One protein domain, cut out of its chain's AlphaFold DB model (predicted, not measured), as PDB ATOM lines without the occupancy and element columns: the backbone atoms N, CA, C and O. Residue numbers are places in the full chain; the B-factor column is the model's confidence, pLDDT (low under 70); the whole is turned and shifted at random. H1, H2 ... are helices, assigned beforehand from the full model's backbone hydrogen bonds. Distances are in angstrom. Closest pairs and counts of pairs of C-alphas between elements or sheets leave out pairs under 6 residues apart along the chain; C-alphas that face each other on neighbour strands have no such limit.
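Overview. This is residues 13 to 89 of the 97 residues of an uncharacterized protein of Nakamurella sp. PAMC28650 (UniProt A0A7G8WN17). Two helices make a narrow V, a lopsided helical hairpin: H1 runs toward the closed end, a tight link turns the chain, and the much longer H2 runs back and far past the beginning of H1. The arms come close near the turn, and residues 55 to 89 stick out as a long free arm. The printed part has 77 residues with two named helices, H1 then H2, and no named strand; its class is all helix. It is extended, with a radius of gyration of the C-alphas of 22.3 A and spans of 75 by 27 by 7 A.

Along the chain. H1, residues 13 to 35, begins at C-alpha 13 (-13.258, 25.185, 88.706) and measures 32.9 A. H2, residues 40 to 88, measures 71.9 A and ends at C-alpha 88 (3.948, 32.404, 48.777).

Arrangement. H1 and H2 form a helical hairpin and run opposite ways at a shallow tilt of 17 degrees. They only just touch, with 3 pairs of C-alphas within 8 A, through residues 30 to 33 of H1 and 43 to 47 of H2 alone. The closest C-alphas are those of Leu 33 and Arg 43, 6.8 A apart. In H1 and H2 every O i to N i+4 pair is within hydrogen-bond range.

Size, cuts and confidence. The two C-alphas farthest apart, those of Asp 37 and Ala 89, are 75.3 A apart. The printed part has no cut, and no printed residue is under 70 in pLDDT.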
ATOM      1  N   ALA A  13     -12.343  25.987  87.898       77.81
ATOM      2  CA  ALA A  13     -13.258  25.185  88.706       77.81
ATOM      3  C   ALA A  13     -12.940  23.676  88.667       77.81
ATOM      4  O   ALA A  13     -12.942  23.025  89.709       77.81
ATOM      5  N   PHE A  14     -12.606  23.120  87.496       82.19
ATOM      6  CA  PHE A  14     -12.236  21.705  87.366       82.19
ATOM      7  C   PHE A  14     -10.889  21.399  88.023       82.19
ATOM      8  O   PHE A  14     -10.713  20.335  88.619       82.19
ATOM      9  N   PHE A  15      -9.946  22.342  87.965       83.06
ATOM     10  CA  PHE A  15      -8.690  22.237  88.707       83.06
ATOM     11  C   PHE A  15      -8.931  22.224  90.225       83.06
ATOM     12  O   PHE A  15      -8.421  21.355  90.925       83.06
ATOM     13  N   GLY A  16      -9.774  23.126  90.738       84.94
ATOM     14  CA  GLY A  16     -10.139  23.128  92.158       84.94
ATOM     15  C   GLY A  16     -10.816  21.825  92.591       84.94
ATOM     16  O   GLY A  16     -10.404  21.210  93.574       84.94
ATOM     17  N   ALA A  17     -11.805  21.359  91.823       88.31
ATOM     18  CA  ALA A  17     -12.530  20.124  92.118       88.31
ATOM     19  C   ALA A  17     -11.607  18.895  92.151       88.31
ATOM     20  O   ALA A  17     -11.724  18.062  93.047       88.31
ATOM     21  N   SER A  18     -10.656  18.799  91.218       89.00
ATOM     22  CA  SER A  18      -9.703  17.684  91.172       89.00
ATOM     23  C   SER A  18      -8.733  17.684  92.356       89.00
ATOM     24  O   SER A  18      -8.482  16.624  92.926       89.00
ATOM     25  N   VAL A  19      -8.248  18.851  92.791       90.38
ATOM     26  CA  VAL A  19      -7.396  18.959  93.991       90.38
ATOM     27  C   VAL A  19      -8.167  18.574  95.257       90.38
ATOM     28  O   VAL A  19      -7.656  17.820  96.086       90.38
ATOM     29  N   VAL A  20      -9.409  19.045  95.397       95.00
ATOM     30  CA  VAL A  20     -10.265  18.700  96.542       95.00
ATOM     31  C   VAL A  20     -10.554  17.202  96.571       95.00
ATOM     32  O   VAL A  20     -10.416  16.570  97.617       95.00
ATOM     33  N   PHE A  21     -10.898  16.612  95.425       93.62
ATOM     34  CA  PHE A  21     -11.165  15.180  95.331       93.62
ATOM     35  C   PHE A  21      -9.928  14.351  95.697       93.62
ATOM     36  O   PHE A  21     -10.032  13.428  96.502       93.62
ATOM     37  N   LEU A  22      -8.746  14.735  95.199       90.94
ATOM     38  CA  LEU A  22      -7.476  14.103  95.566       90.94
ATOM     39  C   LEU A  22      -7.247  14.132  97.085       90.94
ATOM     40  O   LEU A  22      -6.895  13.107  97.669       90.94
ATOM     41  N   ALA A  23      -7.467  15.283  97.726       93.38
ATOM     42  CA  ALA A  23      -7.286  15.437  99.166       93.38
ATOM     43  C   ALA A  23      -8.261  14.559  99.968       93.38
ATOM     44  O   ALA A  23      -7.841  13.861 100.893       93.38
ATOM     45  N   ILE A  24      -9.541  14.539  99.583       96.81
ATOM     46  CA  ILE A  24     -10.568  13.709 100.230       96.81
ATOM     47  C   ILE A  24     -10.228  12.224 100.074       96.81
ATOM     48  O   ILE A  24     -10.249  11.484 101.054       96.81
ATOM     49  N   THR A  25      -9.868  11.780  98.867       94.31
ATOM     50  CA  THR A  25      -9.489  10.384  98.619       94.31
ATOM     51  C   THR A  25      -8.240   9.991  99.405       94.31
ATOM     52  O   THR A  25      -8.208   8.902  99.980       94.31
ATOM     53  N   ALA A  26      -7.225  10.855  99.483       92.81
ATOM     54  CA  ALA A  26      -6.027  10.586 100.276       92.81
ATOM     55  C   ALA A  26      -6.367  10.431 101.768       92.81
ATOM     56  O   ALA A  26      -5.986   9.435 102.384       92.81
ATOM     57  N   ALA A  27      -7.144  11.362 102.329       95.38
ATOM     58  CA  ALA A  27      -7.586  11.303 103.721       95.38
ATOM     59  C   ALA A  27      -8.425  10.048 104.009       95.38
ATOM     60  O   ALA A  27      -8.208   9.377 105.016       95.38
ATOM     61  N   TRP A  28      -9.332   9.684 103.098       95.94
ATOM     62  CA  TRP A  28     -10.156   8.481 103.204       95.94
ATOM     63  C   TRP A  28      -9.317   7.199 103.227       95.94
ATOM     64  O   TRP A  28      -9.541   6.319 104.058       95.94
ATOM     65  N   ASN A  29      -8.319   7.084 102.348       94.94
ATOM     66  CA  ASN A  29      -7.437   5.915 102.315       94.94
ATOM     67  C   ASN A  29      -6.569   5.813 103.575       94.94
ATOM     68  O   ASN A  29      -6.445   4.728 104.140       94.94
ATOM     69  N   VAL A  30      -6.018   6.933 104.051       93.50
ATOM     70  CA  VAL A  30      -5.248   6.966 105.305       93.50
ATOM     71  C   VAL A  30      -6.130   6.596 106.497       93.50
ATOM     72  O   VAL A  30      -5.721   5.782 107.323       93.50
ATOM     73  N   GLY A  31      -7.353   7.129 106.566       94.94
ATOM     74  CA  GLY A  31      -8.321   6.789 107.608       94.94
ATOM     75  C   GLY A  31      -8.636   5.294 107.642       94.94
ATOM     76  O   GLY A  31      -8.525   4.670 108.695       94.94
ATOM     77  N   ASN A  32      -8.929   4.690 106.486       93.44
ATOM     78  CA  ASN A  32      -9.150   3.243 106.394       93.44
ATOM     79  C   ASN A  32      -7.920   2.448 106.835       93.44
ATOM     80  O   ASN A  32      -8.044   1.516 107.623       93.44
ATOM     81  N   LEU A  33      -6.723   2.843 106.394       94.06
ATOM     82  CA  LEU A  33      -5.486   2.159 106.767       94.06
ATOM     83  C   LEU A  33      -5.239   2.172 108.286       94.06
ATOM     84  O   LEU A  33      -4.686   1.213 108.823       94.06
ATOM     85  N   MET A  34      -5.659   3.233 108.982       92.31
ATOM     86  CA  MET A  34      -5.557   3.331 110.442       92.31
ATOM     87  C   MET A  34      -6.592   2.474 111.176       92.31
ATOM     88  O   MET A  34      -6.280   1.959 112.250       92.31
ATOM     89  N   LEU A  35      -7.782   2.304 110.593       94.94
ATOM     90  CA  LEU A  35      -8.870   1.484 111.138       94.94
ATOM     91  C   LEU A  35      -8.679  -0.022 110.904       94.94
ATOM     92  O   LEU A  35      -9.297  -0.820 111.602       94.94
ATOM     93  N   LEU A  36      -7.840  -0.423 109.944       92.56
ATOM     94  CA  LEU A  36      -7.533  -1.835 109.721       92.56
ATOM     95  C   LEU A  36      -6.759  -2.429 110.906       92.56
ATOM     96  O   LEU A  36      -5.674  -1.949 111.253       92.56
ATOM     97  N   ASP A  37      -7.274  -3.532 111.449       93.75
ATOM     98  CA  ASP A  37      -6.594  -4.346 112.459       93.75
ATOM     99  C   ASP A  37      -5.554  -5.262 111.793       93.75
ATOM    100  O   ASP A  37      -5.801  -6.424 111.470       93.75
ATOM    101  N   ILE A  38      -4.401  -4.678 111.474       94.62
ATOM    102  CA  ILE A  38      -3.278  -5.344 110.810       94.62
ATOM    103  C   ILE A  38      -1.974  -5.013 111.524       94.62
ATOM    104  O   ILE A  38      -1.833  -3.966 112.161       94.62
ATOM    105  N   SER A  39      -0.978  -5.883 111.359       95.69
ATOM    106  CA  SER A  39       0.356  -5.634 111.907       95.69
ATOM    107  C   SER A  39       0.988  -4.371 111.308       95.69
ATOM    108  O   SER A  39       0.726  -3.992 110.163       95.69
ATOM    109  N   VAL A  40       1.893  -3.743 112.065       93.31
ATOM    110  CA  VAL A  40       2.617  -2.532 111.634       93.31
ATOM    111  C   VAL A  40       3.352  -2.753 110.309       93.31
ATOM    112  O   VAL A  40       3.329  -1.889 109.433       93.31
ATOM    113  N   GLN A  41       3.952  -3.932 110.124       94.62
ATOM    114  CA  GLN A  41       4.660  -4.276 108.893       94.62
ATOM    115  C   GLN A  41       3.711  -4.363 107.690       94.62
ATOM    116  O   GLN A  41       4.012  -3.808 106.636       94.62
ATOM    117  N   GLN A  42       2.545  -4.999 107.837       95.06
ATOM    118  CA  GLN A  42       1.535  -5.041 106.773       95.06
ATOM    119  C   GLN A  42       1.006  -3.643 106.451       95.06
ATOM    120  O   GLN A  42       0.872  -3.290 105.280       95.06
ATOM    121  N   ARG A  43       0.764  -2.825 107.482       95.19
ATOM    122  CA  ARG A  43       0.312  -1.441 107.327       95.19
ATOM    123  C   ARG A  43       1.305  -0.607 106.524       95.19
ATOM    124  O   ARG A  43       0.891   0.131 105.633       95.19
ATOM    125  N   TRP A  44       2.601  -0.763 106.792       94.12
ATOM    126  CA  TRP A  44       3.657  -0.098 106.031       94.12
ATOM    127  C   TRP A  44       3.680  -0.548 104.569       94.12
ATOM    128  O   TRP A  44       3.689   0.290 103.671       94.12
ATOM    129  N   THR A  45       3.620  -1.858 104.318       95.56
ATOM    130  CA  THR A  45       3.600  -2.412 102.956       95.56
ATOM    131  C   THR A  45       2.422  -1.875 102.143       95.56
ATOM    132  O   THR A  45       2.607  -1.411 101.017       95.56
ATOM    133  N   VAL A  46       1.217  -1.880 102.719       95.00
ATOM    134  CA  VAL A  46       0.010  -1.360 102.056       95.00
ATOM    135  C   VAL A  46       0.098   0.154 101.863       95.00
ATOM    136  O   VAL A  46      -0.179   0.646 100.770       95.00
ATOM    137  N   GLY A  47       0.536   0.894 102.885       94.88
ATOM    138  CA  GLY A  47       0.699   2.347 102.812       94.88
ATOM    139  C   GLY A  47       1.681   2.773 101.720       94.88
ATOM    140  O   GLY A  47       1.363   3.641 100.909       94.88
ATOM    141  N   MET A  48       2.835   2.111 101.633       95.69
ATOM    142  CA  MET A  48       3.814   2.357 100.572       95.69
ATOM    143  C   MET A  48       3.270   1.995  99.192       95.69
ATOM    144  O   MET A  48       3.512   2.734  98.237       95.69
ATOM    145  N   GLY A  49       2.500   0.911  99.070       95.88
ATOM    146  CA  GLY A  49       1.807   0.565  97.828       95.88
ATOM    147  C   GLY A  49       0.844   1.665  97.375       95.88
ATOM    148  O   GLY A  49       0.836   2.038  96.203       95.88
ATOM    149  N   LEU A  50       0.101   2.249  98.316       94.94
ATOM    150  CA  LEU A  50      -0.852   3.324  98.049       94.94
ATOM    151  C   LEU A  50      -0.153   4.607  97.574       94.94
ATOM    152  O   LEU A  50      -0.537   5.184  96.557       94.94
ATOM    153  N   VAL A  51       0.928   5.005  98.254       93.50
ATOM    154  CA  VAL A  51       1.766   6.148  97.850       93.50
ATOM    155  C   VAL A  51       2.371   5.920  96.463       93.50
ATOM    156  O   VAL A  51       2.325   6.808  95.610       93.50
ATOM    157  N   SER A  52       2.892   4.718  96.215       95.75
ATOM    158  CA  SER A  52       3.497   4.350  94.929       95.75
ATOM    159  C   SER A  52       2.479   4.411  93.789       95.75
ATOM    160  O   SER A  52       2.784   4.941  92.723       95.75
ATOM    161  N   ALA A  53       1.254   3.929  94.019       94.81
ATOM    162  CA  ALA A  53       0.173   3.983  93.041       94.81
ATOM    163  C   ALA A  53      -0.233   5.429  92.714       94.81
ATOM    164  O   ALA A  53      -0.338   5.787  91.541       94.81
ATOM    165  N   MET A  54      -0.399   6.285  93.730       92.25
ATOM    166  CA  MET A  54      -0.697   7.708  93.521       92.25
ATOM    167  C   MET A  54       0.408   8.402  92.720       92.25
ATOM    168  O   MET A  54       0.124   9.134  91.770       92.25
ATOM    169  N   PHE A  55       1.670   8.146  93.071       93.31
ATOM    170  CA  PHE A  55       2.813   8.696  92.351       93.31
ATOM    171  C   PHE A  55       2.839   8.236  90.888       93.31
ATOM    172  O   PHE A  55       2.989   9.066  89.991       93.31
ATOM    173  N   ALA A  56       2.626   6.942  90.635       96.12
ATOM    174  CA  ALA A  56       2.600   6.386  89.286       96.12
ATOM    175  C   ALA A  56       1.526   7.048  88.411       96.12
ATOM    176  O   ALA A  56       1.823   7.442  87.284       96.12
ATOM    177  N   VAL A  57       0.311   7.246  88.938       93.12
ATOM    178  CA  VAL A  57      -0.766   7.935  88.207       93.12
ATOM    179  C   VAL A  57      -0.351   9.360  87.841       93.12
ATOM    180  O   VAL A  57      -0.471   9.744  86.681       93.12
ATOM    181  N   VAL A  58       0.206  10.127  88.784       91.19
ATOM    182  CA  VAL A  58       0.653  11.507  88.521       91.19
ATOM    183  C   VAL A  58       1.749  11.552  87.456       91.19
ATOM    184  O   VAL A  58       1.707  12.409  86.571       91.19
ATOM    185  N   VAL A  59       2.723  10.644  87.519       95.56
ATOM    186  CA  VAL A  59       3.814  10.572  86.535       95.56
ATOM    187  C   VAL A  59       3.272  10.225  85.152       95.56
ATOM    188  O   VAL A  59       3.590  10.920  84.191       95.56
ATOM    189  N   VAL A  60       2.415   9.207  85.044       96.12
ATOM    190  CA  VAL A  60       1.808   8.814  83.765       96.12
ATOM    191  C   VAL A  60       0.977   9.957  83.184       96.12
ATOM    192  O   VAL A  60       1.140  10.282  82.010       96.12
ATOM    193  N   SER A  61       0.144  10.622  83.991       91.00
ATOM    194  CA  SER A  61      -0.645  11.771  83.535       91.00
ATOM    195  C   SER A  61       0.231  12.909  83.009       91.00
ATOM    196  O   SER A  61      -0.112  13.508  81.993       91.00
ATOM    197  N   LYS A  62       1.368  13.196  83.659       91.94
ATOM    198  CA  LYS A  62       2.326  14.201  83.171       91.94
ATOM    199  C   LYS A  62       2.947  13.791  81.841       91.94
ATOM    200  O   LYS A  62       2.895  14.566  80.900       91.94
ATOM    201  N   VAL A  63       3.447  12.562  81.731       96.12
ATOM    202  CA  VAL A  63       4.071  12.063  80.493       96.12
ATOM    203  C   VAL A  63       3.093  12.101  79.314       96.12
ATOM    204  O   VAL A  63       3.470  12.489  78.208       96.12
ATOM    205  N   VAL A  64       1.834  11.712  79.535       93.88
ATOM    206  CA  VAL A  64       0.790  11.780  78.501       93.88
ATOM    207  C   VAL A  64       0.514  13.230  78.108       93.88
ATOM    208  O   VAL A  64       0.502  13.536  76.918       93.88
ATOM    209  N   ARG A  65       0.363  14.125  79.088       90.44
ATOM    210  CA  ARG A  65       0.141  15.551  78.841       90.44
ATOM    211  C   ARG A  65       1.285  16.184  78.050       90.44
ATOM    212  O   ARG A  65       1.026  16.850  77.055       90.44
ATOM    213  N   ASP A  66       2.529  15.939  78.445       91.31
ATOM    214  CA  ASP A  66       3.708  16.492  77.770       91.31
ATOM    215  C   ASP A  66       3.778  16.011  76.309       91.31
ATOM    216  O   ASP A  66       4.105  16.775  75.398       91.31
ATOM    217  N   LYS A  67       3.402  14.749  76.055       91.44
ATOM    218  CA  LYS A  67       3.303  14.189  74.701       91.44
ATOM    219  C   LYS A  67       2.198  14.856  73.874       91.44
ATOM    220  O   LYS A  67       2.394  15.099  72.683       91.44
ATOM    221  N   GLU A  68       1.041  15.127  74.469       89.81
ATOM    222  CA  GLU A  68      -0.061  15.828  73.801       89.81
ATOM    223  C   GLU A  68       0.303  17.283  73.479       89.81
ATOM    224  O   GLU A  68       0.124  17.705  72.336       89.81
ATOM    225  N   GLU A  69       0.890  18.015  74.431       87.31
ATOM    226  CA  GLU A  69       1.351  19.398  74.238       87.31
ATOM    227  C   GLU A  69       2.427  19.484  73.136       87.31
ATOM    228  O   GLU A  69       2.366  20.364  72.272       87.31
ATOM    229  N   ALA A  70       3.366  18.530  73.086       88.00
ATOM    230  CA  ALA A  70       4.367  18.455  72.019       88.00
ATOM    231  C   ALA A  70       3.742  18.209  70.631       88.00
ATOM    232  O   ALA A  70       4.130  18.846  69.649       88.00
ATOM    233  N   ASN A  71       2.752  17.317  70.537       88.19
ATOM    234  CA  ASN A  71       2.040  17.055  69.282       88.19
ATOM    235  C   ASN A  71       1.212  18.264  68.821       88.19
ATOM    236  O   ASN A  71       1.182  18.565  67.625       88.19
ATOM    237  N   GLU A  72       0.558  18.967  69.749       88.06
ATOM    238  CA  GLU A  72      -0.189  20.197  69.461       88.06
ATOM    239  C   GLU A  72       0.742  21.281  68.895       88.06
ATOM    240  O   GLU A  72       0.425  21.888  67.869       88.06
ATOM    241  N   LEU A  73       1.939  21.442  69.471       87.06
ATOM    242  CA  LEU A  73       2.956  22.369  68.971       87.06
ATOM    243  C   LEU A  73       3.425  22.019  67.551       87.06
ATOM    244  O   LEU A  73       3.476  22.893  66.683       87.06
ATOM    245  N   ILE A  74       3.745  20.746  67.288       87.19
ATOM    246  CA  ILE A  74       4.194  20.290  65.961       87.19
ATOM    247  C   ILE A  74       3.115  20.546  64.905       87.19
ATOM    248  O   ILE A  74       3.419  21.030  63.811       87.19
ATOM    249  N   ASN A  75       1.852  20.253  65.217       84.44
ATOM    250  CA  ASN A  75       0.741  20.503  64.302       84.44
ATOM    251  C   ASN A  75       0.526  22.003  64.055       84.44
ATOM    252  O   ASN A  75       0.296  22.395  62.913       84.44
ATOM    253  N   GLY A  76       0.678  22.843  65.083       85.94
ATOM    254  CA  GLY A  76       0.641  24.300  64.939       85.94
ATOM    255  C   GLY A  76       1.723  24.828  63.992       85.94
ATOM    256  O   GLY A  76       1.418  25.595  63.080       85.94
ATOM    257  N   ILE A  77       2.967  24.357  64.138       86.88
ATOM    258  CA  ILE A  77       4.080  24.727  63.244       86.88
ATOM    259  C   ILE A  77       3.811  24.260  61.811       86.88
ATOM    260  O   ILE A  77       4.038  25.010  60.863       86.88
ATOM    261  N   ARG A  78       3.315  23.028  61.630       84.44
ATOM    262  CA  ARG A  78       2.958  22.509  60.302       84.44
ATOM    263  C   ARG A  78       1.901  23.383  59.638       84.44
ATOM    264  O   ARG A  78       2.088  23.742  58.483       84.44
ATOM    265  N   ASN A  79       0.842  23.747  60.358       83.56
ATOM    266  CA  ASN A  79      -0.221  24.602  59.833       83.56
ATOM    267  C   ASN A  79       0.303  25.986  59.441       83.56
ATOM    268  O   ASN A  79       0.036  26.421  58.326       83.56
ATOM    269  N   ALA A  80       1.116  26.621  60.291       83.94
ATOM    270  CA  ALA A  80       1.738  27.908  59.973       83.94
ATOM    271  C   ALA A  80       2.626  27.820  58.718       83.94
ATOM    272  O   ALA A  80       2.556  28.670  57.838       83.94
ATOM    273  N   ARG A  81       3.408  26.740  58.582       80.88
ATOM    274  CA  ARG A  81       4.229  26.500  57.388       80.88
ATOM    275  C   ARG A  81       3.382  26.271  56.136       80.88
ATOM    276  O   ARG A  81       3.750  26.737  55.065       80.88
ATOM    277  N   TYR A  82       2.272  25.537  56.242       80.94
ATOM    278  CA  TYR A  82       1.341  25.367  55.124       80.94
ATOM    279  C   TYR A  82       0.721  26.703  54.714       80.94
ATOM    280  O   TYR A  82       0.632  26.973  53.522       80.94
ATOM    281  N   GLU A  83       0.346  27.546  55.674       80.06
ATOM    282  CA  GLU A  83      -0.188  28.883  55.417       80.06
ATOM    283  C   GLU A  83       0.841  29.782  54.716       80.06
ATOM    284  O   GLU A  83       0.516  30.401  53.707       80.06
ATOM    285  N   GLU A  84       2.106  29.770  55.149       79.25
ATOM    286  CA  GLU A  84       3.195  30.481  54.462       79.25
ATOM    287  C   GLU A  84       3.446  29.961  53.042       79.25
ATOM    288  O   GLU A  84       3.676  30.748  52.124       79.25
ATOM    289  N   VAL A  85       3.417  28.641  52.837       80.12
ATOM    290  CA  VAL A  85       3.588  28.043  51.504       80.12
ATOM    291  C   VAL A  85       2.424  28.419  50.592       80.12
ATOM    292  O   VAL A  85       2.658  28.729  49.430       80.12
ATOM    293  N   LEU A  86       1.190  28.433  51.098       76.19
ATOM    294  CA  LEU A  86       0.015  28.867  50.340       76.19
ATOM    295  C   LEU A  86       0.052  30.370  50.034       76.19
ATOM    296  O   LEU A  86      -0.302  30.763  48.928       76.19
ATOM    297  N   ALA A  87       0.516  31.196  50.972       79.44
ATOM    298  CA  ALA A  87       0.656  32.637  50.780       79.44
ATOM    299  C   ALA A  87       1.755  32.997  49.765       79.44
ATOM    300  O   ALA A  87       1.624  33.983  49.043       79.44
ATOM    301  N   ASN A  88       2.825  32.198  49.697       75.06
ATOM    302  CA  ASN A  88       3.948  32.404  48.777       75.06
ATOM    303  C   ASN A  88       3.847  31.587  47.478       75.06
ATOM    304  O   ASN A  88       4.701  31.731  46.600       75.06
ATOM    305  N   ALA A  89       2.846  30.716  47.338       70.38
ATOM    306  CA  ALA A  89       2.626  29.984  46.102       70.38
ATOM    307  C   ALA A  89       2.143  30.963  45.014       70.38
ATOM    308  O   ALA A  89       1.133  31.642  45.217       70.38
TER     309      ALA A  89